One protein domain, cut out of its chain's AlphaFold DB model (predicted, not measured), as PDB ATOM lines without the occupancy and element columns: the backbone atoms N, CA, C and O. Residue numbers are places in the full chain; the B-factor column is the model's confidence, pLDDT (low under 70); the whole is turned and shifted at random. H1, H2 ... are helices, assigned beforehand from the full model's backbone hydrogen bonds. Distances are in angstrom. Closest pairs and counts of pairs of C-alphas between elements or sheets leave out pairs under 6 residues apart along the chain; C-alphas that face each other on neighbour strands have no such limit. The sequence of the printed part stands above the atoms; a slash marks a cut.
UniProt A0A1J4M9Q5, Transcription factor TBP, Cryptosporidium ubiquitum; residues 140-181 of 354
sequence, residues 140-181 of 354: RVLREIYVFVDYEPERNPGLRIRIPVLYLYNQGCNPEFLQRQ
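This is residues 140 to 181 of the 354 residues of the protein "Transcription factor TBP" of Cryptosporidium ubiquitum (UniProt A0A1J4M9Q5). A long loop, residues 146 to 164, runs out and folds back on itself as a narrow hairpin, with three short helices loosely set about it: H1 to one side of the loop, H2 and H3 toward the end away from its turn. The hairpin makes much of the longest axis, and no helix touches another. The printed part has 42 residues with three named helices, H1, H2 and H3 in that order, and no named strand; the class is all helix, though under half of the residues, 17 of 42, are in named elements. The whole is loose, with a radius of gyration of the C-alphas of 11.7 A, and spans 35 by 17 by 13 A.

Start at the longest helix, H3, residues 175 to 181. It is close to but not clearly touching H1, residues 140 to 145; their closest C-alphas, those of Ile 145 and Glu 176, are 7.2 A apart. These two helices run the same way at a steep tilt of 43 degrees. Look next at H2, residues 165 to 168: it is close to but not clearly touching H3, the closest C-alphas being those of Tyr 167 and Leu 178, 7.8 A apart. H1 and H2 are apart. Within the loop, residues 149 to 150 pair with residues 160 to 161, antiparallel. In H1 and H3 every O i to N i+4 pair is within hydrogen-bond range; H2 is too short for such a pair, and its one O i to N i+3 pair is within range.

Find C-alpha 140 at (203.696, 118.641, 282.896); from there H1 runs 9.1 A to C-alpha 145. H2 begins at C-alpha 165, (213.760, 140.664, 283.988), and is 5.6 A long. H3 runs 10.0 A to C-alpha 181 at (223.097, 129.866, 285.040).

The two C-alphas farthest apart are those of Glu 154 and Gln 171, 35.6 A. The link from H1 to H2 is long, with 19 residues, and that from H2 to H3 is short, with 6. The printed part has no cut. Its mean pLDDT is 71.4; look for values under 70 at residue 147 and residues 165 to 181.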
ATOM      1  N   ARG A 140     202.818 119.514 282.098       82.88
ATOM      2  CA  ARG A 140     203.696 118.641 282.896       82.88
ATOM      3  C   ARG A 140     205.126 118.717 282.385       82.88
ATOM      4  O   ARG A 140     206.034 118.926 283.180       82.88
ATOM      5  N   VAL A 141     205.290 118.655 281.066       79.50
ATOM      6  CA  VAL A 141     206.593 118.791 280.408       79.50
ATOM      7  C   VAL A 141     207.166 120.191 280.648       79.50
ATOM      8  O   VAL A 141     208.321 120.333 281.042       79.50
ATOM      9  N   LEU A 142     206.350 121.244 280.518       76.44
ATOM     10  CA  LEU A 142     206.804 122.616 280.785       76.44
ATOM     11  C   LEU A 142     207.307 122.832 282.216       76.44
ATOM     12  O   LEU A 142     208.257 123.588 282.424       76.44
ATOM     13  N   ARG A 143     206.683 122.188 283.205       78.75
ATOM     14  CA  ARG A 143     207.121 122.273 284.603       78.75
ATOM     15  C   ARG A 143     208.537 121.727 284.790       78.75
ATOM     16  O   ARG A 143     209.285 122.279 285.588       78.75
ATOM     17  N   GLU A 144     208.890 120.655 284.090       76.31
ATOM     18  CA  GLU A 144     210.219 120.044 284.191       76.31
ATOM     19  C   GLU A 144     211.299 120.921 283.538       76.31
ATOM     20  O   GLU A 144     212.425 120.996 284.031       76.31
ATOM     21  N   ILE A 145     210.933 121.652 282.480       70.44
ATOM     22  CA  ILE A 145     211.852 122.497 281.707       70.44
ATOM     23  C   ILE A 145     212.156 123.831 282.404       70.44
ATOM     24  O   ILE A 145     213.254 124.354 282.271       70.44
ATOM     25  N   TYR A 146     211.224 124.425 283.155       70.50
ATOM     26  CA  TYR A 146     211.403 125.783 283.689       70.50
ATOM     27  C   TYR A 146     211.495 125.823 285.223       70.50
ATOM     28  O   TYR A 146     210.651 125.291 285.933       70.50
ATOM     29  N   VAL A 147     212.484 126.558 285.752       67.25
ATOM     30  CA  VAL A 147     212.744 126.660 287.210       67.25
ATOM     31  C   VAL A 147     211.677 127.460 287.957       67.25
ATOM     32  O   VAL A 147     211.308 127.120 289.076       67.25
ATOM     33  N   PHE A 148     211.201 128.559 287.372       78.31
ATOM     34  CA  PHE A 148     210.302 129.501 288.047       78.31
ATOM     35  C   PHE A 148     208.842 129.235 287.699       78.31
ATOM     36  O   PHE A 148     208.127 130.127 287.229       78.31
ATOM     37  N   VAL A 149     208.425 127.989 287.906       82.50
ATOM     38  CA  VAL A 149     207.091 127.511 287.561       82.50
ATOM     39  C   VAL A 149     206.353 126.992 288.780       82.50
ATOM     40  O   VAL A 149     206.817 126.088 289.466       82.50
ATOM     41  N   ASP A 150     205.151 127.527 288.986       85.94
ATOM     42  CA  ASP A 150     204.188 127.030 289.961       85.94
ATOM     43  C   ASP A 150     203.083 126.270 289.197       85.94
ATOM     44  O   ASP A 150     202.242 126.895 288.540       85.94
ATOM     45  N   TYR A 151     203.075 124.933 289.273       88.88
ATOM     46  CA  TYR A 151     202.026 124.079 288.695       88.88
ATOM     47  C   TYR A 151     201.463 123.111 289.745       88.88
ATOM     48  O   TYR A 151     202.120 122.146 290.135       88.88
ATOM     49  N   GLU A 152     200.237 123.391 290.192       89.25
ATOM     50  CA  GLU A 152     199.479 122.624 291.190       89.25
ATOM     51  C   GLU A 152     198.048 122.405 290.654       89.25
ATOM     52  O   GLU A 152     197.155 123.185 290.998       89.25
ATOM     53  N   PRO A 153     197.806 121.393 289.793       90.25
ATOM     54  CA  PRO A 153     196.541 121.246 289.060       90.25
ATOM     55  C   PRO A 153     195.312 121.091 289.964       90.25
ATOM     56  O   PRO A 153     194.222 121.517 289.591       90.25
ATOM     57  N   GLU A 154     195.483 120.547 291.172       91.50
ATOM     58  CA  GLU A 154     194.411 120.423 292.170       91.50
ATOM     59  C   GLU A 154     193.932 121.780 292.708       91.50
ATOM     60  O   GLU A 154     192.790 121.921 293.139       91.50
ATOM     61  N   ARG A 155     194.802 122.795 292.680       92.50
ATOM     62  CA  ARG A 155     194.515 124.143 293.182       92.50
ATOM     63  C   ARG A 155     194.211 125.124 292.056       92.50
ATOM     64  O   ARG A 155     193.359 125.996 292.210       92.50
ATOM     65  N   ASN A 156     194.960 125.034 290.961       90.25
ATOM     66  CA  ASN A 156     194.802 125.860 289.776       90.25
ATOM     67  C   ASN A 156     195.163 125.026 288.539       90.25
ATOM     68  O   ASN A 156     196.314 124.598 288.433       90.25
ATOM     69  N   PRO A 157     194.241 124.846 287.578       91.19
ATOM     70  CA  PRO A 157     194.532 124.093 286.361       91.19
ATOM     71  C   PRO A 157     195.608 124.761 285.489       91.19
ATOM     72  O   PRO A 157     196.236 124.095 284.672       91.19
ATOM     73  N   GLY A 158     195.834 126.070 285.652       89.81
ATOM     74  CA  GLY A 158     196.850 126.815 284.915       89.81
ATOM     75  C   GLY A 158     198.241 126.742 285.547       89.81
ATOM     76  O   GLY A 158     198.411 126.913 286.756       89.81
ATOM     77  N   LEU A 159     199.255 126.584 284.697       88.94
ATOM     78  CA  LEU A 159     200.666 126.691 285.057       88.94
ATOM     79  C   LEU A 159     201.087 128.168 285.101       88.94
ATOM     80  O   LEU A 159     200.845 128.920 284.157       88.94
ATOM     81  N   ARG A 160     201.719 128.604 286.198       89.38
ATOM     82  CA  ARG A 160     202.213 129.985 286.341       89.38
ATOM     83  C   ARG A 160     203.721 130.026 286.166       89.38
ATOM     84  O   ARG A 160     204.439 129.455 286.979       89.38
ATOM     85  N   ILE A 161     204.190 130.764 285.164       84.81
ATOM     86  CA  ILE A 161     205.619 131.019 284.942       84.81
ATOM     87  C   ILE A 161     205.945 132.433 285.410       84.81
ATOM     88  O   ILE A 161     205.281 133.394 285.015       84.81
ATOM     89  N   ARG A 162     206.988 132.584 286.228       82.25
ATOM     90  CA  ARG A 162     207.577 133.896 286.528       82.25
ATOM     91  C   ARG A 162     208.816 134.061 285.668       82.25
ATOM     92  O   ARG A 162     209.752 133.284 285.796       82.25
ATOM     93  N   ILE A 163     208.825 135.080 284.816       77.81
ATOM     94  CA  ILE A 163     209.963 135.385 283.947       77.81
ATOM     95  C   ILE A 163     210.779 136.505 284.604       77.81
ATOM     96  O   ILE A 163     210.290 137.632 284.712       77.81
ATOM     97  N   PRO A 164     212.009 136.234 285.076       72.75
ATOM     98  CA  PRO A 164     212.884 137.277 285.591       72.75
ATOM     99  C   PRO A 164     213.266 138.285 284.505       72.75
ATOM    100  O   PRO A 164     213.516 137.925 283.359       72.75
ATOM    101  N   VAL A 165     213.421 139.550 284.894       69.81
ATOM    102  CA  VAL A 165     213.760 140.664 283.988       69.81
ATOM    103  C   VAL A 165     215.051 140.414 283.187       69.81
ATOM    104  O   VAL A 165     215.165 140.849 282.046       69.81
ATOM    105  N   LEU A 166     216.002 139.660 283.747       66.69
ATOM    106  CA  LEU A 166     217.252 139.275 283.076       66.69
ATOM    107  C   LEU A 166     217.029 138.505 281.760       66.69
ATOM    108  O   LEU A 166     217.844 138.635 280.850       66.69
ATOM    109  N   TYR A 167     215.923 137.762 281.632       63.59
ATOM    110  CA  TYR A 167     215.590 137.014 280.414       63.59
ATOM    111  C   TYR A 167     215.248 137.929 279.231       63.59
ATOM    112  O   TYR A 167     215.405 137.516 278.087       63.59
ATOM    113  N   LEU A 168     214.813 139.171 279.482       60.94
ATOM    114  CA  LEU A 168     214.416 140.115 278.431       60.94
ATOM    115  C   LEU A 168     215.613 140.791 277.741       60.94
ATOM    116  O   LEU A 168     215.459 141.325 276.646       60.94
ATOM    117  N   TYR A 169     216.793 140.793 278.370       58.16
ATOM    118  CA  TYR A 169     217.969 141.526 277.878       58.16
ATOM    119  C   TYR A 169     218.993 140.657 277.138       58.16
ATOM    120  O   TYR A 169     219.842 141.200 276.432       58.16
ATOM    121  N   ASN A 170     218.922 139.330 277.260       54.53
ATOM    122  CA  ASN A 170     219.762 138.417 276.489       54.53
ATOM    123  C   ASN A 170     218.972 137.908 275.279       54.53
ATOM    124  O   ASN A 170     217.918 137.310 275.428       54.53
ATOM    125  N   GLN A 171     219.474 138.124 274.064       44.84
ATOM    126  CA  GLN A 171     218.802 137.650 272.842       44.84
ATOM    127  C   GLN A 171     219.102 136.179 272.500       44.84
ATOM    128  O   GLN A 171     218.568 135.651 271.533       44.84
ATOM    129  N   GLY A 172     219.939 135.504 273.297       49.25
ATOM    130  CA  GLY A 172     220.327 134.098 273.117       49.25
ATOM    131  C   GLY A 172     219.669 133.136 274.110       49.25
ATOM    132  O   GLY A 172     220.299 132.171 274.536       49.25
ATOM    133  N   CYS A 173     218.455 133.433 274.571       45.97
ATOM    134  CA  CYS A 173     217.817 132.702 275.663       45.97
ATOM    135  C   CYS A 173     217.274 131.336 275.218       45.97
ATOM    136  O   CYS A 173     216.080 131.197 274.972       45.97
ATOM    137  N   ASN A 174     218.127 130.308 275.209       51.78
ATOM    138  CA  ASN A 174     217.650 128.954 275.489       51.78
ATOM    139  C   ASN A 174     217.229 128.924 276.980       51.78
ATOM    140  O   ASN A 174     218.062 129.249 277.840       51.78
ATOM    141  N   PRO A 175     215.970 128.585 277.317       52.97
ATOM    142  CA  PRO A 175     215.515 128.479 278.704       52.97
ATOM    143  C   PRO A 175     216.399 127.559 279.563       52.97
ATOM    144  O   PRO A 175     216.634 127.889 280.729       52.97
ATOM    145  N   GLU A 176     217.004 126.514 278.980       50.72
ATOM    146  CA  GLU A 176     217.972 125.643 279.665       50.72
ATOM    147  C   GLU A 176     219.262 126.374 280.068       50.72
ATOM    148  O   GLU A 176     219.808 126.135 281.145       50.72
ATOM    149  N   PHE A 177     219.776 127.276 279.221       49.53
ATOM    150  CA  PHE A 177     221.041 127.977 279.475       49.53
ATOM    151  C   PHE A 177     220.916 128.911 280.684       49.53
ATOM    152  O   PHE A 177     221.790 128.952 281.552       49.53
ATOM    153  N   LEU A 178     219.786 129.612 280.788       50.56
ATOM    154  CA  LEU A 178     219.507 130.497 281.915       50.56
ATOM    155  C   LEU A 178     219.070 129.737 283.167       50.56
ATOM    156  O   LEU A 178     219.452 130.138 284.265       50.56
ATOM    157  N   GLN A 179     218.357 128.615 283.021       54.38
ATOM    158  CA  GLN A 179     218.105 127.673 284.114       54.38
ATOM    159  C   GLN A 179     219.421 127.176 284.718       54.38
ATOM    160  O   GLN A 179     219.600 127.268 285.931       54.38
ATOM    161  N   ARG A 180     220.385 126.748 283.894       53.94
ATOM    162  CA  ARG A 180     221.719 126.336 284.361       53.94
ATOM    163  C   ARG A 180     222.483 127.486 285.012       53.94
ATOM    164  O   ARG A 180     223.101 127.276 286.049       53.94
ATOM    165  N   GLN A 181     222.409 128.702 284.472       50.75
ATOM    166  CA  GLN A 181     223.097 129.866 285.040       50.75
ATOM    167  C   GLN A 181     222.496 130.317 286.386       50.75
ATOM    168  O   GLN A 181     223.235 130.685 287.299       50.75
TER     169      GLN A 181